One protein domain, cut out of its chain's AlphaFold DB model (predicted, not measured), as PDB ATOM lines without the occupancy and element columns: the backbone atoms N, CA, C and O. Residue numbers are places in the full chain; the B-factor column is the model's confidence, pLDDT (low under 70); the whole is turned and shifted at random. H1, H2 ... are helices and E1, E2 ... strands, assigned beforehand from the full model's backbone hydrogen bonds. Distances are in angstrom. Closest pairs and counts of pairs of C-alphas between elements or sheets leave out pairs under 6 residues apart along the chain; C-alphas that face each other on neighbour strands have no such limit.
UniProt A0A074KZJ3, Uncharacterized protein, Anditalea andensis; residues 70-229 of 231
ATOM      1  N   GLY A  70     163.315 119.246 179.052       91.44
ATOM      2  CA  GLY A  70     161.873 119.321 179.266       91.44
ATOM      3  C   GLY A  70     161.382 118.094 180.031       91.44
ATOM      4  O   GLY A  70     162.178 117.321 180.559       91.44
ATOM      5  N   TYR A  71     160.072 117.884 180.085       91.31
ATOM      6  CA  TYR A  71     159.513 116.666 180.674       91.31
ATOM      7  C   TYR A  71     159.504 115.537 179.648       91.31
ATOM      8  O   TYR A  71     159.508 115.797 178.458       91.31
ATOM      9  N   PHE A  72     159.480 114.285 180.080       92.50
ATOM     10  CA  PHE A  72     159.337 113.124 179.200       92.50
ATOM     11  C   PHE A  72     158.637 112.005 179.972       92.50
ATOM     12  O   PHE A  72     158.551 112.052 181.203       92.50
ATOM     13  N   VAL A  73     158.121 110.998 179.270       91.38
ATOM     14  CA  VAL A  73     157.477 109.845 179.914       91.38
ATOM     15  C   VAL A  73     158.546 108.988 180.605       91.38
ATOM     16  O   VAL A  73     159.450 108.511 179.929       91.38
ATOM     17  N   PRO A  74     158.501 108.725 181.921       89.62
ATOM     18  CA  PRO A  74     159.477 107.838 182.549       89.62
ATOM     19  C   PRO A  74     159.347 106.400 182.021       89.62
ATOM     20  O   PRO A  74     158.247 105.846 181.978       89.62
ATOM     21  N   ALA A  75     160.462 105.781 181.622       88.56
ATOM     22  CA  ALA A  75     160.489 104.424 181.081       88.56
ATOM     23  C   ALA A  75     161.826 103.714 181.360       88.56
ATOM     24  O   ALA A  75     162.816 104.326 181.755       88.56
ATOM     25  N   ASN A  76     161.863 102.399 181.143       88.06
ATOM     26  CA  ASN A  76     163.095 101.612 181.211       88.06
ATOM     27  C   ASN A  76     163.936 101.854 179.965       88.06
ATOM     28  O   ASN A  76     163.925 101.047 179.042       88.06
ATOM     29  N   TYR A  77     164.617 102.993 179.930       93.31
ATOM     30  CA  TYR A  77     165.333 103.450 178.747       93.31
ATOM     31  C   TYR A  77     166.546 102.602 178.382       93.31
ATOM     32  O   TYR A  77     166.965 102.636 177.232       93.31
ATOM     33  N   TYR A  78     167.084 101.826 179.318       95.25
ATOM     34  CA  TYR A  78     168.357 101.143 179.145       95.25
ATOM     35  C   TYR A  78     168.267  99.640 179.393       95.25
ATOM     36  O   TYR A  78     167.356  99.128 180.050       95.25
ATOM     37  N   SER A  79     169.280  98.942 178.895       95.19
ATOM     38  CA  SER A  79     169.630  97.595 179.322       95.19
ATOM     39  C   SER A  79     171.139  97.499 179.443       95.19
ATOM     40  O   SER A  79     171.873  98.305 178.863       95.19
ATOM     41  N   PHE A  80     171.590  96.516 180.209       96.75
ATOM     42  CA  PHE A  80     173.001  96.222 180.358       96.75
ATOM     43  C   PHE A  80     173.254  94.718 180.310       96.75
ATOM     44  O   PHE A  80     172.349  93.931 180.595       96.75
ATOM     45  N   ASP A  81     174.489  94.351 179.986       96.38
ATOM     46  CA  ASP A  81     175.005  92.999 180.145       96.38
ATOM     47  C   ASP A  81     176.462  93.016 180.622       96.38
ATOM     48  O   ASP A  81     177.131  94.046 180.556       96.38
ATOM     49  N   ILE A  82     176.942  91.884 181.134       96.06
ATOM     50  CA  ILE A  82     178.325  91.717 181.589       96.06
ATOM     51  C   ILE A  82     178.913  90.450 180.980       96.06
ATOM     52  O   ILE A  82     178.371  89.359 181.178       96.06
ATOM     53  N   PHE A  83     180.054  90.604 180.313       93.94
ATOM     54  CA  PHE A  83     180.837  89.528 179.711       93.94
ATOM     55  C   PHE A  83     182.333  89.858 179.830       93.94
ATOM     56  O   PHE A  83     182.692  91.025 179.772       93.94
ATOM     57  N   GLU A  84     183.186  88.859 180.074       92.00
ATOM     58  CA  GLU A  84     184.657  89.010 180.153       92.00
ATOM     59  C   GLU A  84     185.186  90.241 180.924       92.00
ATOM     60  O   GLU A  84     186.132  90.897 180.519       92.00
ATOM     61  N   GLU A  85     184.610  90.522 182.099       94.31
ATOM     62  CA  GLU A  85     185.009  91.658 182.961       94.31
ATOM     63  C   GLU A  85     184.663  93.042 182.398       94.31
ATOM     64  O   GLU A  85     185.066  94.064 182.947       94.31
ATOM     65  N   GLU A  86     183.814  93.088 181.381       96.81
ATOM     66  CA  GLU A  86     183.284  94.313 180.813       96.81
ATOM     67  C   GLU A  86     181.776  94.418 181.060       96.81
ATOM     68  O   GLU A  86     181.006  93.480 180.846       96.81
ATOM     69  N   LEU A  87     181.343  95.587 181.530       97.69
ATOM     70  CA  LEU A  87     179.944  95.981 181.641       97.69
ATOM     71  C   LEU A  87     179.564  96.796 180.409       97.69
ATOM     72  O   LEU A  87     180.034  97.920 180.226       97.69
ATOM     73  N   TYR A  88     178.652  96.248 179.621       98.12
ATOM     74  CA  TYR A  88     178.062  96.876 178.453       98.12
ATOM     75  C   TYR A  88     176.734  97.498 178.858       98.12
ATOM     76  O   TYR A  88     175.866  96.807 179.385       98.12
ATOM     77  N   ILE A  89     176.543  98.788 178.606       98.00
ATOM     78  CA  ILE A  89     175.285  99.479 178.896       98.00
ATOM     79  C   ILE A  89     174.891 100.386 177.739       98.00
ATOM     80  O   ILE A  89     175.718 101.098 177.171       98.00
ATOM     81  N   CYS A  90     173.610 100.352 177.391       97.88
ATOM     82  CA  CYS A  90     173.072 101.087 176.259       97.88
ATOM     83  C   CYS A  90     171.904 101.968 176.691       97.88
ATOM     84  O   CYS A  90     170.903 101.459 177.200       97.88
ATOM     85  N   PHE A  91     172.013 103.264 176.407       97.00
ATOM     86  CA  PHE A  91     170.908 104.217 176.389       97.00
ATOM     87  C   PHE A  91     170.709 104.648 174.927       97.00
ATOM     88  O   PHE A  91     171.666 105.099 174.302       97.00
ATOM     89  N   PRO A  92     169.511 104.494 174.343       95.12
ATOM     90  CA  PRO A  92     169.330 104.601 172.897       95.12
ATOM     91  C   PRO A  92     169.633 106.016 172.392       95.12
ATOM     92  O   PRO A  92     170.328 106.172 171.394       95.12
ATOM     93  N   PHE A  93     169.206 107.030 173.147       95.81
ATOM     94  CA  PHE A  93     169.409 108.450 172.848       95.81
ATOM     95  C   PHE A  93     170.869 108.921 172.955       95.81
ATOM     96  O   PHE A  93     171.172 110.049 172.582       95.81
ATOM     97  N   GLU A  94     171.788 108.095 173.464       96.69
ATOM     98  CA  GLU A  94     173.221 108.414 173.448       96.69
ATOM     99  C   GLU A  94     173.920 107.963 172.161       96.69
ATOM    100  O   GLU A  94     175.078 108.311 171.936       96.69
ATOM    101  N   TYR A  95     173.242 107.169 171.321       96.25
ATOM    102  CA  TYR A  95     173.778 106.612 170.073       96.25
ATOM    103  C   TYR A  95     175.054 105.771 170.245       96.25
ATOM    104  O   TYR A  95     175.770 105.498 169.278       96.25
ATOM    105  N   ILE A  96     175.340 105.329 171.470       97.69
ATOM    106  CA  ILE A  96     176.487 104.491 171.805       97.69
ATOM    107  C   ILE A  96     176.109 103.413 172.818       97.69
ATOM    108  O   ILE A  96     175.218 103.578 173.650       97.69
ATOM    109  N   ILE A  97     176.870 102.327 172.792       98.44
ATOM    110  CA  ILE A  97     177.001 101.398 173.911       98.44
ATOM    111  C   ILE A  97     178.263 101.800 174.667       98.44
ATOM    112  O   ILE A  97     179.341 101.889 174.071       98.44
ATOM    113  N   ARG A  98     178.127 102.056 175.968       98.19
ATOM    114  CA  ARG A  98     179.246 102.333 176.870       98.19
ATOM    115  C   ARG A  98     179.782 101.010 177.418       98.19
ATOM    116  O   ARG A  98     178.990 100.161 177.828       98.19
ATOM    117  N   ILE A  99     181.102 100.857 177.446       98.25
ATOM    118  CA  ILE A  99     181.787  99.657 177.938       98.25
ATOM    119  C   ILE A  99     182.723 100.053 179.076       98.25
ATOM    120  O   ILE A  99     183.652 100.840 178.878       98.25
ATOM    121  N   TYR A 100     182.471  99.505 180.258       97.94
ATOM    122  CA  TYR A 100     183.251  99.754 181.466       97.94
ATOM    123  C   TYR A 100     184.005  98.496 181.883       97.94
ATOM    124  O   TYR A 100     183.410  97.426 181.928       97.94
ATOM    125  N   ASP A 101     185.264  98.631 182.292       96.31
ATOM    126  CA  ASP A 101     185.955  97.573 183.034       96.31
ATOM    127  C   ASP A 101     185.324  97.456 184.432       96.31
ATOM    128  O   ASP A 101     185.289  98.433 185.191       96.31
ATOM    129  N   VAL A 102     184.816  96.270 184.785       94.62
ATOM    130  CA  VAL A 102     184.138  96.028 186.070       94.62
ATOM    131  C   VAL A 102     185.073  96.099 187.280       94.62
ATOM    132  O   VAL A 102     184.588  96.143 188.415       94.62
ATOM    133  N   ASN A 103     186.387  96.098 187.057       92.00
ATOM    134  CA  ASN A 103     187.420  96.265 188.077       92.00
ATOM    135  C   ASN A 103     187.910  97.721 188.200       92.00
ATOM    136  O   ASN A 103     188.758  98.006 189.047       92.00
ATOM    137  N   SER A 104     187.394  98.638 187.376       91.62
ATOM    138  CA  SER A 104     187.735 100.065 187.405       91.62
ATOM    139  C   SER A 104     186.854 100.873 188.374       91.62
ATOM    140  O   SER A 104     185.996 100.341 189.079       91.62
ATOM    141  N   ASP A 105     187.053 102.192 188.401       90.56
ATOM    142  CA  ASP A 105     186.220 103.141 189.147       90.56
ATOM    143  C   ASP A 105     184.966 103.609 188.377       90.56
ATOM    144  O   ASP A 105     184.202 104.431 188.886       90.56
ATOM    145  N   PHE A 106     184.739 103.085 187.165       92.50
ATOM    146  CA  PHE A 106     183.635 103.447 186.269       92.50
ATOM    147  C   PHE A 106     183.612 104.928 185.839       92.50
ATOM    148  O   PHE A 106     182.575 105.432 185.401       92.50
ATOM    149  N   SER A 107     184.740 105.641 185.945       89.88
ATOM    150  CA  SER A 107     184.861 107.042 185.509       89.88
ATOM    151  C   SER A 107     185.015 107.189 183.995       89.88
ATOM    152  O   SER A 107     184.578 108.185 183.421       89.88
ATOM    153  N   ASN A 108     185.602 106.183 183.344       93.25
ATOM    154  CA  ASN A 108     185.864 106.148 181.912       93.25
ATOM    155  C   ASN A 108     185.221 104.911 181.281       93.25
ATOM    156  O   ASN A 108     185.073 103.877 181.931       93.25
ATOM    157  N   PHE A 109     184.868 105.020 180.004       97.00
ATOM    158  CA  PHE A 109     184.334 103.914 179.217       97.00
ATOM    159  C   PHE A 109     184.848 103.969 177.782       97.00
ATOM    160  O   PHE A 109     185.111 105.046 177.239       97.00
ATOM    161  N   SER A 110     184.956 102.802 177.150       97.50
ATOM    162  CA  SER A 110     185.061 102.715 175.695       97.50
ATOM    163  C   SER A 110     183.658 102.709 175.073       97.50
ATOM    164  O   SER A 110     182.655 102.567 175.774       97.50
ATOM    165  N   ARG A 111     183.559 102.949 173.761       97.75
ATOM    166  CA  ARG A 111     182.272 103.150 173.082       97.75
ATOM    167  C   ARG A 111     182.161 102.339 171.800       97.75
ATOM    168  O   ARG A 111     183.087 102.353 170.988       97.75
ATOM    169  N   ILE A 112     180.999 101.729 171.587       98.00
ATOM    170  CA  ILE A 112     180.579 101.191 170.286       98.00
ATOM    171  C   ILE A 112     179.454 102.090 169.760       98.00
ATOM    172  O   ILE A 112     178.427 102.198 170.430       98.00
ATOM    173  N   PRO A 113     179.613 102.755 168.603       96.88
ATOM    174  CA  PRO A 113     178.540 103.551 168.018       96.88
ATOM    175  C   PRO A 113     177.403 102.654 167.523       96.88
ATOM    176  O   PRO A 113     177.652 101.618 166.905       96.88
ATOM    177  N   ILE A 114     176.165 103.072 167.773       94.94
ATOM    178  CA  ILE A 114     174.954 102.404 167.286       94.94
ATOM    179  C   ILE A 114     174.636 102.961 165.890       94.94
ATOM    180  O   ILE A 114     174.626 104.183 165.718       94.94
ATOM    181  N   PRO A 115     174.388 102.111 164.880       92.00
ATOM    182  CA  PRO A 115     174.046 102.584 163.548       92.00
ATOM    183  C   PRO A 115     172.664 103.247 163.562       92.00
ATOM    184  O   PRO A 115     171.712 102.717 164.134       92.00
ATOM    185  N   GLN A 116     172.562 104.402 162.907       88.38
ATOM    186  CA  GLN A 116     171.290 105.082 162.680       88.38
ATOM    187  C   GLN A 116     170.625 104.515 161.425       88.38
ATOM    188  O   GLN A 116     171.278 104.338 160.396       88.38
ATOM    189  N   LEU A 117     169.332 104.226 161.527       87.56
ATOM    190  CA  LEU A 117     168.494 103.781 160.419       87.56
ATOM    191  C   LEU A 117     167.414 104.834 160.188       87.56
ATOM    192  O   LEU A 117     166.910 105.403 161.153       87.56
ATOM    193  N   ASP A 118     167.015 105.044 158.937       85.94
ATOM    194  CA  ASP A 118     166.097 106.130 158.559       85.94
ATOM    195  C   ASP A 118     164.732 106.069 159.268       85.94
ATOM    196  O   ASP A 118     164.068 107.087 159.444       85.94
ATOM    197  N   TYR A 119     164.304 104.875 159.685       84.00
ATOM    198  CA  TYR A 119     163.038 104.660 160.391       84.00
ATOM    199  C   TYR A 119     163.158 104.751 161.923       84.00
ATOM    200  O   TYR A 119     162.170 104.526 162.624       84.00
ATOM    201  N   MET A 120     164.353 105.016 162.457       87.19
ATOM    202  CA  MET A 120     164.630 104.995 163.891       87.19
ATOM    203  C   MET A 120     164.913 106.392 164.429       87.19
ATOM    204  O   MET A 120     166.002 106.926 164.244       87.19
ATOM    205  N   ASP A 121     163.956 106.927 165.183       90.12
ATOM    206  CA  ASP A 121     164.195 108.062 166.070       90.12
ATOM    207  C   ASP A 121     164.557 107.540 167.467       90.12
ATOM    208  O   ASP A 121     163.750 106.876 168.129       90.12
ATOM    209  N   LEU A 122     165.803 107.777 167.878       93.44
ATOM    210  CA  LEU A 122     166.332 107.338 169.169       93.44
ATOM    211  C   LEU A 122     166.339 108.448 170.218       93.44
ATOM    212  O   LEU A 122     166.633 108.152 171.378       93.44
ATOM    213  N   ASP A 123     166.025 109.689 169.843       94.12
ATOM    214  CA  ASP A 123     166.085 110.826 170.751       94.12
ATOM    215  C   ASP A 123     165.039 110.720 171.869       94.12
ATOM    216  O   ASP A 123     164.000 110.060 171.763       94.12
ATOM    217  N   LEU A 124     165.313 111.403 172.984       94.12
ATOM    218  CA  LEU A 124     164.300 111.604 174.015       94.12
ATOM    219  C   LEU A 124     163.207 112.536 173.497       94.12
ATOM    220  O   LEU A 124     163.476 113.668 173.091       94.12
ATOM    221  N   ILE A 125     161.961 112.085 173.607       93.50
ATOM    222  CA  ILE A 125     160.801 112.884 173.234       93.50
ATOM    223  C   ILE A 125     160.384 113.731 174.431       93.50
ATOM    224  O   ILE A 125     159.947 113.217 175.466       93.50
ATOM    225  N   TYR A 126     160.524 115.046 174.276       92.44
ATOM    226  CA  TYR A 126     160.156 116.004 175.307       92.44
ATOM    227  C   TYR A 126     158.698 116.451 175.190       92.44
ATOM    228  O   TYR A 126     158.141 116.606 174.108       92.44
ATOM    229  N   MET A 127     158.103 116.723 176.344       89.56
ATOM    230  CA  MET A 127     156.738 117.172 176.540       89.56
ATOM    231  C   MET A 127     156.737 118.530 177.257       89.56
ATOM    232  O   MET A 127     157.599 118.787 178.108       89.56
ATOM    233  N   PRO A 128     155.754 119.401 176.966       86.94
ATOM    234  CA  PRO A 128     155.686 120.743 177.547       86.94
ATOM    235  C   PRO A 128     155.320 120.747 179.037       86.94
ATOM    236  O   PRO A 128     155.600 121.716 179.743       86.94
ATOM    237  N   HIS A 129     154.696 119.675 179.531       88.75
ATOM    238  CA  HIS A 129     154.197 119.573 180.899       88.75
ATOM    239  C   HIS A 129     154.659 118.280 181.559       88.75
ATOM    240  O   HIS A 129     154.970 117.295 180.887       88.75
ATOM    241  N   LYS A 130     154.683 118.291 182.896       89.00
ATOM    242  CA  LYS A 130     155.000 117.114 183.702       89.00
ATOM    243  C   LYS A 130     154.104 115.948 183.291       89.00
ATOM    244  O   LYS A 130     152.890 116.096 183.220       89.00
ATOM    245  N   PHE A 131     154.715 114.786 183.077       89.12
ATOM    246  CA  PHE A 131     153.965 113.576 182.785       89.12
ATOM    247  C   PHE A 131     153.029 113.229 183.949       89.12
ATOM    248  O   PHE A 131     153.481 113.013 185.078       89.12
ATOM    249  N   ASN A 132     151.733 113.156 183.652       88.75
ATOM    250  CA  ASN A 132     150.714 112.640 184.550       88.75
ATOM    251  C   ASN A 132     149.985 111.476 183.851       88.75
ATOM    252  O   ASN A 132     149.292 111.705 182.853       88.75
ATOM    253  N   PRO A 133     150.136 110.224 184.325       86.38
ATOM    254  CA  PRO A 133     149.483 109.080 183.698       86.38
ATOM    255  C   PRO A 133     147.951 109.130 183.775       86.38
ATOM    256  O   PRO A 133     147.317 108.449 182.969       86.38
ATOM    257  N   ASP A 134     147.380 109.916 184.694       88.00
ATOM    258  CA  ASP A 134     145.931 110.072 184.861       88.00
ATOM    259  C   ASP A 134     145.334 111.074 183.856       88.00
ATOM    260  O   ASP A 134     144.151 111.007 183.536       88.00
ATOM    261  N   GLU A 135     146.156 111.986 183.327       87.44
ATOM    262  CA  GLU A 135     145.734 113.006 182.355       87.44
ATOM    263  C   GLU A 135     145.963 112.565 180.904       87.44
ATOM    264  O   GLU A 135     145.272 113.022 179.996       87.44
ATOM    265  N   ILE A 136     146.933 111.673 180.672       82.56
ATOM    266  CA  ILE A 136     147.334 111.244 179.330       82.56
ATOM    267  C   ILE A 136     147.041 109.754 179.167       82.56
ATOM    268  O   ILE A 136     147.723 108.889 179.741       82.56
ATOM    269  N   SER A 137     146.045 109.456 178.329       81.25
ATOM    270  CA  SER A 137     145.708 108.086 177.938       81.25
ATOM    271  C   SER A 137     146.933 107.380 177.362       81.25
ATOM    272  O   SER A 137     147.763 107.998 176.701       81.25
ATOM    273  N   VAL A 138     147.050 106.070 177.594       78.12
ATOM    274  CA  VAL A 138     148.200 105.266 177.139       78.12
ATOM    275  C   VAL A 138     148.465 105.420 175.635       78.12
ATOM    276  O   VAL A 138     149.623 105.468 175.235       78.12
ATOM    277  N   GLN A 139     147.407 105.562 174.833       73.75
ATOM    278  CA  GLN A 139     147.477 105.735 173.378       73.75
ATOM    279  C   GLN A 139     148.126 107.063 172.976       73.75
ATOM    280  O   GLN A 139     148.882 107.105 172.018       73.75
ATOM    281  N   ASN A 140     147.897 108.130 173.744       75.94
ATOM    282  CA  ASN A 140     148.397 109.471 173.435       75.94
ATOM    283  C   ASN A 140     149.776 109.754 174.050       75.94
ATOM    284  O   ASN A 140     150.269 110.881 173.984       75.94
ATOM    285  N   ARG A 141     150.398 108.763 174.697       84.56
ATOM    286  CA  ARG A 141     151.733 108.922 175.274       84.56
ATOM    287  C   ARG A 141     152.756 108.832 174.158       84.56
ATOM    288  O   ARG A 141     152.938 107.771 173.573       84.56
ATOM    289  N   GLN A 142     153.465 109.929 173.926       86.94
ATOM    290  CA  GLN A 142     154.674 109.888 173.120       86.94
ATOM    291  C   GLN A 142     155.802 109.310 173.970       86.94
ATOM    292  O   GLN A 142     156.206 109.901 174.972       86.94
ATOM    293  N   ILE A 143     156.256 108.114 173.615       88.50
ATOM    294  CA  ILE A 143     157.245 107.364 174.389       88.50
ATOM    295  C   ILE A 143     158.496 107.222 173.528       88.50
ATOM    296  O   ILE A 143     158.436 106.650 172.434       88.50
ATOM    297  N   SER A 144     159.625 107.717 174.036       93.69
ATOM    298  CA  SER A 144     160.920 107.616 173.360       93.69
ATOM    299  C   SER A 144     161.349 106.158 173.164       93.69
ATOM    300  O   SER A 144     160.841 105.242 173.826       93.69
ATOM    301  N   ALA A 145     162.314 105.943 172.271       93.69
ATOM    302  CA  ALA A 145     162.933 104.639 172.084       93.69
ATOM    303  C   ALA A 145     163.487 104.079 173.404       93.69
ATOM    304  O   ALA A 145     163.962 104.818 174.271       93.69
ATOM    305  N   ARG A 146     163.452 102.754 173.558       92.81
ATOM    306  CA  ARG A 146     163.985 102.061 174.740       92.81
ATOM    307  C   ARG A 146     164.760 100.816 174.346       92.81
ATOM    308  O   ARG A 146     164.405 100.148 173.378       92.81
ATOM    309  N   VAL A 147     165.772 100.456 175.126       92.88
ATOM    310  CA  VAL A 147     166.471  99.180 174.932       92.88
ATOM    311  C   VAL A 147     165.669  98.063 175.593       92.88
ATOM    312  O   VAL A 147     165.525  98.019 176.815       92.88
ATOM    313  N   ASN A 148     165.149  97.143 174.784       87.69
ATOM    314  CA  ASN A 148     164.455  95.959 175.284       87.69
ATOM    315  C   ASN A 148     165.445  94.935 175.837       87.69
ATOM    316  O   ASN A 148     165.192  94.343 176.885       87.69
ATOM    317  N   GLY A 149     166.576  94.761 175.152       89.06
ATOM    318  CA  GLY A 149     167.600  93.807 175.540       89.06
ATOM    319  C   GLY A 149     168.967  94.154 174.969       89.06
ATOM    320  O   GLY A 149     169.080  94.709 173.877       89.06
ATOM    321  N   LEU A 150     169.988  93.822 175.748       93.88
ATOM    322  CA  LEU A 150     171.393  93.871 175.381       93.88
ATOM    323  C   LEU A 150     171.997  92.566 175.889       93.88
ATOM    324  O   LEU A 150     171.816  92.262 177.067       93.88
ATOM    325  N   ILE A 151     172.629  91.791 175.012       92.75
ATOM    326  CA  ILE A 151     173.309  90.542 175.370       92.75
ATOM    327  C   ILE A 151     174.669  90.515 174.695       92.75
ATOM    328  O   ILE A 151     174.783  90.904 173.534       92.75
ATOM    329  N   VAL A 152     175.676  90.043 175.417       93.31
ATOM    330  CA  VAL A 152     177.036  89.880 174.906       93.31
ATOM    331  C   VAL A 152     177.487  88.437 175.106       93.31
ATOM    332  O   VAL A 152     177.320  87.867 176.185       93.31
ATOM    333  N   ASP A 153     178.043  87.851 174.050       90.88
ATOM    334  CA  ASP A 153     178.739  86.567 174.067       90.88
ATOM    335  C   ASP A 153     180.179  86.712 173.546       90.88
ATOM    336  O   ASP A 153     180.649  87.818 173.287       90.88
ATOM    337  N   GLU A 154     180.889  85.588 173.419       89.56
ATOM    338  CA  GLU A 154     182.303  85.536 173.021       89.56
ATOM    339  C   GLU A 154     182.623  86.241 171.696       89.56
ATOM    340  O   GLU A 154     183.721  86.767 171.528       89.56
ATOM    341  N   ASN A 155     181.680  86.266 170.755       90.94
ATOM    342  CA  ASN A 155     181.926  86.769 169.406       90.94
ATOM    343  C   ASN A 155     181.046  87.974 169.076       90.94
ATOM    344  O   ASN A 155     181.387  88.766 168.197       90.94
ATOM    345  N   ASN A 156     179.900  88.112 169.745       93.81
ATOM    346  CA  ASN A 156     178.846  89.010 169.323       93.81
ATOM    347  C   ASN A 156     178.231  89.792 170.477       93.81
ATOM    348  O   ASN A 156     178.052  89.311 171.592       93.81
ATOM    349  N   LEU A 157     177.774  90.989 170.134       94.62
ATOM    350  CA  LEU A 157     176.831  91.762 170.919       94.62
ATOM    351  C   LEU A 157     175.506  91.840 170.166       94.62
ATOM    352  O   LEU A 157     175.469  92.171 168.982       94.62
ATOM    353  N   TYR A 158     174.408  91.587 170.863       93.31
ATOM    354  CA  TYR A 158     173.057  91.714 170.337       93.31
ATOM    355  C   TYR A 158     172.319  92.820 171.070       93.31
ATOM    356  O   TYR A 158     172.272  92.846 172.301       93.31
ATOM    357  N   LEU A 159     171.708  93.717 170.307       92.81
ATOM    358  CA  LEU A 159     170.935  94.839 170.819       92.81
ATOM    359  C   LEU A 159     169.526  94.776 170.231       92.81
ATOM    360  O   LEU A 159     169.359  94.644 169.022       92.81
ATOM    361  N   SER A 160     168.512  94.901 171.081       90.81
ATOM    362  CA  SER A 160     167.118  95.064 170.672       90.81
ATOM    363  C   SER A 160     166.569  96.380 171.208       90.81
ATOM    364  O   SER A 160     166.612  96.641 172.415       90.81
ATOM    365  N   VAL A 161     166.017  97.193 170.311       91.69
ATOM    366  CA  VAL A 161     165.416  98.495 170.617       91.69
ATOM    367  C   VAL A 161     163.920  98.446 170.309       91.69
ATOM    368  O   VAL A 161     163.535  98.034 169.219       91.69
ATOM    369  N   ALA A 162     163.084  98.883 171.254       90.75
ATOM    370  CA  ALA A 162     161.667  99.160 171.021       90.75
ATOM    371  C   ALA A 162     161.470 100.616 170.606       90.75
ATOM    372  O   ALA A 162     161.962 101.531 171.273       90.75
ATOM    373  N   LEU A 163     160.669 100.808 169.566       90.50
ATOM    374  CA  LEU A 163     160.306 102.091 168.981       90.50
ATOM    375  C   LEU A 163     158.787 102.198 168.990       90.50
ATOM    376  O   LEU A 163     158.111 101.349 168.415       90.50
ATOM    377  N   ASN A 164     158.227 103.204 169.650       88.06
ATOM    378  CA  ASN A 164     156.781 103.408 169.610       88.06
ATOM    379  C   ASN A 164     156.400 104.154 168.331       88.06
ATOM    380  O   ASN A 164     157.101 105.078 167.917       88.06
ATOM    381  N   ASP A 165     155.282 103.768 167.719       86.75
ATOM    382  CA  ASP A 165     154.691 104.501 166.603       86.75
ATOM    383  C   ASP A 165     154.049 105.789 167.133       86.75
ATOM    384  O   ASP A 165     152.851 105.864 167.402       86.75
ATOM    385  N   ASN A 166     154.886 106.807 167.326       84.56
ATOM    386  CA  ASN A 166     154.473 108.107 167.847       84.56
ATOM    387  C   ASN A 166     153.727 108.962 166.798       84.56
ATOM    388  O   ASN A 166     153.290 110.065 167.125       84.56
ATOM    389  N   ILE A 167     153.580 108.468 165.558       83.56
ATOM    390  CA  ILE A 167     152.825 109.112 164.471       83.56
ATOM    391  C   ILE A 167     151.399 108.548 164.417       83.56
ATOM    392  O   ILE A 167     150.440 109.311 164.343       83.56
ATOM    393  N   ASN A 168     151.244 107.222 164.484       80.94
ATOM    394  CA  ASN A 168     149.951 106.532 164.417       80.94
ATOM    395  C   ASN A 168     149.524 106.000 165.794       80.94
ATOM    396  O   ASN A 168     149.343 104.793 165.995       80.94
ATOM    397  N   THR A 169     149.328 106.917 166.738       74.31
ATOM    398  CA  THR A 169     149.020 106.636 168.152       74.31
ATOM    399  C   THR A 169     147.768 105.779 168.365       74.31
ATOM    400  O   THR A 169     147.727 104.957 169.283       74.31
ATOM    401  N   ASP A 170     146.779 105.879 167.471       69.81
ATOM    402  CA  ASP A 170     145.507 105.144 167.552       69.81
ATOM    403  C   ASP A 170     145.675 103.617 167.495       69.81
ATOM    404  O   ASP A 170     144.803 102.869 167.937       69.81
ATOM    405  N   ARG A 171     146.795 103.132 166.939       67.56
ATOM    406  CA  ARG A 171     147.065 101.696 166.775       67.56
ATOM    407  C   ARG A 171     147.901 101.093 167.900       67.56
ATOM    408  O   ARG A 171     148.069  99.877 167.894       67.56
ATOM    409  N   PHE A 172     148.424 101.911 168.818       72.19
ATOM    410  CA  PHE A 172     149.311 101.494 169.913       72.19
ATOM    411  C   PHE A 172     150.383 100.484 169.462       72.19
ATOM    412  O   PHE A 172     150.523  99.393 170.016       72.19
ATOM    413  N   ARG A 173     151.107 100.826 168.393       82.00
ATOM    414  CA  ARG A 173     152.137  99.950 167.833       82.00
ATOM    415  C   ARG A 173     153.489 100.249 168.449       82.00
ATOM    416  O   ARG A 173     153.902 101.403 168.548       82.00
ATOM    417  N   THR A 174     154.193  99.187 168.806       85.69
ATOM    418  CA  THR A 174     155.611  99.236 169.142       85.69
ATOM    419  C   THR A 174     156.330  98.349 168.141       85.69
ATOM    420  O   THR A 174     155.976  97.188 167.978       85.69
ATOM    421  N   TYR A 175     157.337  98.890 167.475       87.19
ATOM    422  CA  TYR A 175     158.239  98.141 166.619       87.19
ATOM    423  C   TYR A 175     159.476  97.716 167.408       87.19
ATOM    424  O   TYR A 175     159.884  98.380 168.360       87.19
ATOM    425  N   SER A 176     160.089  96.617 166.997       86.75
ATOM    426  CA  SER A 176     161.379  96.144 167.469       86.75
ATOM    427  C   SER A 176     162.382  96.174 166.321       86.75
ATOM    428  O   SER A 176     162.088  95.724 165.209       86.75
ATOM    429  N   SER A 177     163.571  96.695 166.605       87.62
ATOM    430  CA  SER A 177     164.738  96.611 165.730       87.62
ATOM    431  C   SER A 177     165.826  95.810 166.432       87.62
ATOM    432  O   SER A 177     166.093  96.043 167.617       87.62
ATOM    433  N   VAL A 178     166.427  94.857 165.720       87.88
ATOM    434  CA  VAL A 178     167.479  93.986 166.250       87.88
ATOM    435  C   VAL A 178     168.780  94.216 165.493       87.88
ATOM    436  O   VAL A 178     168.824  94.269 164.262       87.88
ATOM    437  N   PHE A 179     169.853  94.321 166.262       90.19
ATOM    438  CA  PHE A 179     171.203  94.541 165.791       90.19
ATOM    439  C   PHE A 179     172.106  93.429 166.316       90.19
ATOM    440  O   PHE A 179     171.984  93.022 167.474       90.19
ATOM    441  N   LYS A 180     173.041  92.982 165.481       92.75
ATOM    442  CA  LYS A 180     174.148  92.095 165.845       92.75
ATOM    443  C   LYS A 180     175.454  92.809 165.518       92.75
ATOM    444  O   LYS A 180     175.629  93.289 164.403       92.75
ATOM    445  N   TYR A 181     176.362  92.893 166.472       94.69
ATOM    446  CA  TYR A 181     177.693  93.452 166.295       94.69
ATOM    447  C   TYR A 181     178.723  92.349 166.481       94.69
ATOM    448  O   TYR A 181     178.784  91.751 167.551       94.69
ATOM    449  N   ASP A 182     179.525  92.098 165.452       94.62
ATOM    450  CA  ASP A 182     180.681  91.211 165.544       94.62
ATOM    451  C   ASP A 182     181.805  91.945 166.292       94.62
ATOM    452  O   ASP A 182     182.308  92.972 165.819       94.62
ATOM    453  N   LEU A 183     182.179  91.445 167.472       93.69
ATOM    454  CA  LEU A 183     183.166  92.075 168.354       93.69
ATOM    455  C   LEU A 183     184.578  92.054 167.753       93.69
ATOM    456  O   LEU A 183     185.365  92.979 167.984       93.69
ATOM    457  N   LYS A 184     184.894  91.032 166.950       93.12
ATOM    458  CA  LYS A 184     186.210  90.833 166.338       93.12
ATOM    459  C   LYS A 184     186.374  91.683 165.083       93.12
ATOM    460  O   LYS A 184     187.342  92.432 164.961       93.12
ATOM    461  N   GLU A 185     185.419  91.586 164.165       95.25
ATOM    462  CA  GLU A 185     185.409  92.307 162.890       95.25
ATOM    463  C   GLU A 185     184.957  93.762 163.042       95.25
ATOM    464  O   GLU A 185     185.158  94.567 162.130       95.25
ATOM    465  N   LYS A 186     184.361  94.107 164.190       94.81
ATOM    466  CA  LYS A 186     183.828  95.435 164.517       94.81
ATOM    467  C   LYS A 186     182.794  95.915 163.501       94.81
ATOM    468  O   LYS A 186     182.832  97.057 163.035       94.81
ATOM    469  N   LYS A 187     181.878  95.020 163.129       95.06
ATOM    470  CA  LYS A 187     180.867  95.253 162.090       95.06
ATOM    471  C   LYS A 187     179.464  94.991 162.605       95.06
ATOM    472  O   LYS A 187     179.208  93.992 163.267       95.06
ATOM    473  N   TRP A 188     178.554  95.881 162.223       93.25
ATOM    474  CA  TRP A 188     177.129  95.725 162.464       93.25
ATOM    475  C   TRP A 188     176.458  94.935 161.340       93.25
ATOM    476  O   TRP A 188     176.628  95.237 160.159       93.25
ATOM    477  N   MET A 189     175.634  93.976 161.733       91.12
ATOM    478  CA  MET A 189     174.575  93.369 160.941       91.12
ATOM    479  C   MET A 189     173.252  93.855 161.524       91.12
ATOM    480  O   MET A 189     172.996  93.716 162.722       91.12
ATOM    481  N   VAL A 190     172.432  94.478 160.685       85.69
ATOM    482  CA  VAL A 190     171.237  95.191 161.134       85.69
ATOM    483  C   VAL A 190     170.035  94.700 160.355       85.69
ATOM    484  O   VAL A 190     170.079  94.576 159.129       85.69
ATOM    485  N   GLN A 191     168.956  94.424 161.077       80.88
ATOM    486  CA  GLN A 191     167.662  94.160 160.475       80.88
ATOM    487  C   GLN A 191     167.193  95.401 159.701       80.88
ATOM    488  O   GLN A 191     167.208  96.502 160.238       80.88
ATOM    489  N   ARG A 192     166.814  95.236 158.429       73.00
ATOM    490  CA  ARG A 192     166.510  96.375 157.541       73.00
ATOM    491  C   ARG A 192     165.152  97.020 157.788       73.00
ATOM    492  O   ARG A 192     165.025  98.215 157.563       73.00
ATOM    493  N   ASP A 193     164.172  96.232 158.210       76.62
ATOM    494  CA  ASP A 193     162.790  96.675 158.376       76.62
ATOM    495  C   ASP A 193     162.359  96.494 159.834       76.62
ATOM    496  O   ASP A 193     162.720  95.481 160.436       76.62
ATOM    497  N   PRO A 194     161.573  97.411 160.420       77.06
ATOM    498  CA  PRO A 194     161.008  97.210 161.750       77.06
ATOM    499  C   PRO A 194     160.060  96.000 161.768       77.06
ATOM    500  O   PRO A 194     159.240  95.833 160.867       77.06
ATOM    501  N   ILE A 195     160.132  95.176 162.818       80.44
ATOM    502  CA  ILE A 195     159.160  94.093 163.069       80.44
ATOM    503  C   ILE A 195     158.239  94.532 164.206       80.44
ATOM    504  O   ILE A 195     158.684  95.231 165.113       80.44
ATOM    505  N   ASP A 196     156.963  94.150 164.186       81.38
ATOM    506  CA  ASP A 196     156.078  94.405 165.325       81.38
ATOM    507  C   ASP A 196     156.647  93.740 166.593       81.38
ATOM    508  O   ASP A 196     157.043  92.572 166.596       81.38
ATOM    509  N   TYR A 197     156.748  94.505 167.678       75.69
ATOM    510  CA  TYR A 197     157.339  94.044 168.930       75.69
ATOM    511  C   TYR A 197     156.613  92.821 169.487       75.69
ATOM    512  O   TYR A 197     157.257  91.925 170.037       75.69
ATOM    513  N   PHE A 198     155.287  92.777 169.347       72.12
ATOM    514  CA  PHE A 198     154.503  91.660 169.842       72.12
ATOM    515  C   PHE A 198     154.740  90.414 168.982       72.12
ATOM    516  O   PHE A 198     154.891  89.334 169.550       72.12
ATOM    517  N   ASP A 199     154.863  90.560 167.660       69.88
ATOM    518  CA  ASP A 199     155.160  89.441 166.753       69.88
ATOM    519  C   ASP A 199     156.553  88.847 167.003       69.88
ATOM    520  O   ASP A 199     156.745  87.630 166.928       69.88
ATOM    521  N   LEU A 200     157.534  89.696 167.318       71.38
ATOM    522  CA  LEU A 200     158.905  89.263 167.562       71.38
ATOM    523  C   LEU A 200     159.059  88.587 168.934       71.38
ATOM    524  O   LEU A 200     159.662  87.515 169.025       71.38
ATOM    525  N   GLY A 201     158.501  89.194 169.982       66.19
ATOM    526  CA  GLY A 201     158.673  88.777 171.374       66.19
ATOM    527  C   GLY A 201     159.795  89.521 172.110       66.19
ATOM    528  O   GLY A 201     160.529  90.339 171.552       66.19
ATOM    529  N   VAL A 202     159.917  89.245 173.409       68.19
ATOM    530  CA  VAL A 202     160.905  89.864 174.303       68.19
ATOM    531  C   VAL A 202     162.239  89.145 174.187       68.19
ATOM    532  O   VAL A 202     162.301  87.928 174.300       68.19
ATOM    533  N   PHE A 203     163.329  89.886 174.025       69.62
ATOM    534  CA  PHE A 203     164.663  89.296 173.964       69.62
ATOM    535  C   PHE A 203     165.015  88.533 175.250       69.62
ATOM    536  O   PHE A 203     165.056  89.124 176.329       69.62
ATOM    537  N   ALA A 204     165.238  87.222 175.123       68.69
ATOM    538  CA  ALA A 204     165.416  86.299 176.243       68.69
ATOM    539  C   ALA A 204     166.837  85.720 176.331       68.69
ATOM    540  O   ALA A 204     167.285  85.385 177.426       68.69
ATOM    541  N   GLY A 205     167.553  85.595 175.209       65.62
ATOM    542  CA  GLY A 205     168.876  84.972 175.192       65.62
ATOM    543  C   GLY A 205     169.514  84.888 173.809       65.62
ATOM    544  O   GLY A 205     168.844  85.072 172.792       65.62
ATOM    545  N   SER A 206     170.796  84.528 173.777       70.94
ATOM    546  CA  SER A 206     171.468  83.986 172.596       70.94
ATOM    547  C   SER A 206     172.138  82.652 172.935       70.94
ATOM    548  O   SER A 206     172.580  82.435 174.064       70.94
ATOM    549  N   LEU A 207     172.183  81.729 171.972       69.56
ATOM    550  CA  LEU A 207     172.955  80.486 172.064       69.56
ATOM    551  C   LEU A 207     173.369  80.055 170.658       69.56
ATOM    552  O   LEU A 207     172.510  79.935 169.790       69.56
ATOM    553  N   ASN A 208     174.662  79.784 170.443       63.56
ATOM    554  CA  ASN A 208     175.205  79.341 169.151       63.56
ATOM    555  C   ASN A 208     174.763  80.231 167.973       63.56
ATOM    556  O   ASN A 208     174.281  79.730 166.962       63.56
ATOM    557  N   GLU A 209     174.877  81.553 168.132       59.72
ATOM    558  CA  GLU A 209     174.456  82.564 167.143       59.72
ATOM    559  C   GLU A 209     172.944  82.639 166.848       59.72
ATOM    560  O   GLU A 209     172.517  83.444 166.016       59.72
ATOM    561  N   GLU A 210     172.113  81.853 167.538       60.72
ATOM    562  CA  GLU A 210     170.656  81.979 167.494       60.72
ATOM    563  C   GLU A 210     170.167  82.950 168.571       60.72
ATOM    564  O   GLU A 210     170.607  82.891 169.721       60.72
ATOM    565  N   LEU A 211     169.207  83.804 168.210       65.56
ATOM    566  CA  LEU A 211     168.506  84.680 169.143       65.56
ATOM    567  C   LEU A 211     167.197  84.051 169.605       65.56
ATOM    568  O   LEU A 211     166.394  83.599 168.787       65.56
ATOM    569  N   TYR A 212     166.975  84.084 170.914       62.38
ATOM    570  CA  TYR A 212     165.792  83.560 171.579       62.38
ATOM    571  C   TYR A 212     164.925  84.734 172.019       62.38
ATOM    572  O   TYR A 212     165.348  85.578 172.814       62.38
ATOM    573  N   LEU A 213     163.706  84.784 171.492       65.81
ATOM    574  CA  LEU A 213     162.716  85.811 171.791       65.81
ATOM    575  C   LEU A 213     161.482  85.148 172.418       65.81
ATOM    576  O   LEU A 213     160.873  84.256 171.827       65.81
ATOM    577  N   ASP A 214     161.125  85.556 173.631       55.97
ATOM    578  CA  ASP A 214     159.936  85.094 174.340       55.97
ATOM    579  C   ASP A 214     158.692  85.833 173.826       55.97
ATOM    580  O   ASP A 214     158.427  86.986 174.177       55.97
ATOM    581  N   ALA A 215     157.921  85.160 172.971       54.28
ATOM    582  CA  ALA A 215     156.674  85.673 172.407       54.28
ATOM    583  C   ALA A 215     155.437  85.355 173.273       54.28
ATOM    584  O   ALA A 215     154.302  85.579 172.843       54.28
ATOM    585  N   ALA A 216     155.610  84.874 174.514       48.78
ATOM    586  CA  ALA A 216     154.505  84.473 175.394       48.78
ATOM    587  C   ALA A 216     153.545  85.614 175.795       48.78
ATOM    588  O   ALA A 216     152.562  85.369 176.495       48.78
ATOM    589  N   LEU A 217     153.787  86.852 175.351       46.66
ATOM    590  CA  LEU A 217     152.885  87.978 175.581       46.66
ATOM    591  C   LEU A 217     151.579  87.899 174.766       46.66
ATOM    592  O   LEU A 217     150.584  88.452 175.230       46.66
ATOM    593  N   ILE A 218     151.534  87.214 173.609       43.62
ATOM    594  CA  ILE A 218     150.322  87.198 172.758       43.62
ATOM    595  C   ILE A 218     149.403  85.989 173.021       43.62
ATOM    596  O   ILE A 218     148.182  86.135 172.964       43.62
ATOM    597  N   ILE A 219     149.928  84.791 173.321       41.78
ATOM    598  CA  ILE A 219     149.113  83.559 173.333       41.78
ATOM    599  C   ILE A 219     149.311  82.779 174.640       41.78
ATOM    600  O   ILE A 219     150.266  82.021 174.794       41.78
ATOM    601  N   LYS A 220     148.367  82.939 175.582       41.66
ATOM    602  CA  LYS A 220     148.362  82.265 176.901       41.66
ATOM    603  C   LYS A 220     148.471  80.736 176.829       41.66
ATOM    604  O   LYS A 220     148.989  80.137 177.768       41.66
ATOM    605  N   ASP A 221     148.033  80.138 175.726       40.53
ATOM    606  CA  ASP A 221     147.964  78.682 175.569       40.53
ATOM    607  C   ASP A 221     149.158  78.084 174.810       40.53
ATOM    608  O   ASP A 221     149.239  76.870 174.658       40.53
ATOM    609  N   ASN A 222     150.104  78.912 174.353       38.84
ATOM    610  CA  ASN A 222     151.180  78.486 173.462       38.84
ATOM    611  C   ASN A 222     152.457  79.301 173.725       38.84
ATOM    612  O   ASN A 222     152.750  80.291 173.054       38.84
ATOM    613  N   LYS A 223     153.233  78.882 174.733       40.25
ATOM    614  CA  LYS A 223     154.588  79.404 174.958       40.25
ATOM    615  C   LYS A 223     155.499  78.896 173.845       40.25
ATOM    616  O   LYS A 223     155.905  77.737 173.870       40.25
ATOM    617  N   PHE A 224     155.838  79.758 172.897       45.28
ATOM    618  CA  PHE A 224     156.857  79.469 171.895       45.28
ATOM    619  C   PHE A 224     157.995  80.473 172.013       45.28
ATOM    620  O   PHE A 224     157.774  81.660 172.248       45.28
ATOM    621  N   VAL A 225     159.219  79.972 171.863       48.34
ATOM    622  CA  VAL A 225     160.404  80.812 171.738       48.34
ATOM    623  C   VAL A 225     160.651  81.018 170.254       48.34
ATOM    624  O   VAL A 225     160.931  80.058 169.532       48.34
ATOM    625  N   ASN A 226     160.514  82.259 169.796       51.66
ATOM    626  CA  ASN A 226     160.860  82.621 168.433       51.66
ATOM    627  C   ASN A 226     162.379  82.542 168.286       51.66
ATOM    628  O   ASN A 226     163.126  83.126 169.076       51.66
ATOM    629  N   LYS A 227     162.821  81.806 167.267       48.91
ATOM    630  CA  LYS A 227     164.213  81.786 166.832       48.91
ATOM    631  C   LYS A 227     164.387  82.820 165.734       48.91
ATOM    632  O   LYS A 227     163.740  82.716 164.693       48.91
ATOM    633  N   ALA A 228     165.269  83.785 165.952       52.97
ATOM    634  CA  ALA A 228     165.696  84.702 164.905       52.97
ATOM    635  C   ALA A 228     167.170  84.452 164.567       52.97
ATOM    636  O   ALA A 228     168.016  84.334 165.455       52.97
ATOM    637  N   SER A 229     167.469  84.389 163.272       49.56
ATOM    638  CA  SER A 229     168.834  84.388 162.748       49.56
ATOM    639  C   SER A 229     169.017  85.664 161.941       49.56
ATOM    640  O   SER A 229     168.331  85.862 160.939       49.56
TER     641      SER A 229
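This is residues 70 to 229 of the 231 residues of an uncharacterized protein of Anditalea andensis (UniProt A0A074KZJ3). Three small antiparallel sheets are stacked in the order in which the chain makes them: E5 to E8 in the middle, E1 to E4 partly over one face near E5, and the smaller E9 to E11 partly over the other, with short H1 at the change to that last sheet. A long looping stretch, residues 114 to 145, joins the first two sheets. The 160 printed residues hold E1 to E8, H1, then E9 to E11; each sheet's order is its chain order. The class is mostly strand, with under half of the residues in named elements. The whole is compact, with a radius of gyration of the C-alphas of 16.6 A and spans of 46 by 43 by 28 A.

E5 (residues 146 to 152), E6 (156 to 164), E7 (174 to 182) and E8 (187 to 190) form a strongly twisted meander, each strand the antiparallel neighbour of the one before. N 151 and O 158 of E5 and E6 are 2.9 A apart, within hydrogen-bond range, as are N 163 and O 175 of E6 and E7 at 2.8 A, and N 189 and O 180 of E7 and E8 at 2.8 A. E1 (79 to 83), E2 (86 to 91), E3 (96 to 101) and E4 (110 to 113) form a second meander, also strongly twisted, with N 81 and O 88 2.9 A apart, N 98 and O 89 2.9 A, and N 97 and O 112 2.8 A. These sheets are face to face, their strands at 30 degrees; the closest C-alphas of E1 and E5 are Asp 81 and Ile 151, 5.6 A apart. E9 (202 to 207), E10 (210 to 214) and E11 (225 to 228) form a third meander, with N 204 and O 212 2.8 A apart and N 226 and O 213 2.9 A. It is face to face with the sheet of E5, making a stack of sheets; the closest C-alphas of E5 and E9 are Gly 149 and Phe 203, 5.6 A apart. H1 (197 to 200) is over E7 at a height over the sheet of 8.4 A and only grazes the sheet of E9; it is too short for an O i to N i+4 pair, and its O i to N i+3 pair is not within range.

E1 begins at C-alpha 79, (169.630, 97.595, 179.322). The longest strands are E6, 26.3 A, and E7, 26.6 A; E5 is 17.9 A. E11 ends at C-alpha 228, (165.696, 84.702, 164.905).

The C-alphas farthest apart, of Glu 135 and Lys 184, are 48.9 A apart. The printed part has no cut; the link E4 to E5 is long. Mean pLDDT of the printed part is 83.4; 31 residues are under 70, among them 207 to 229.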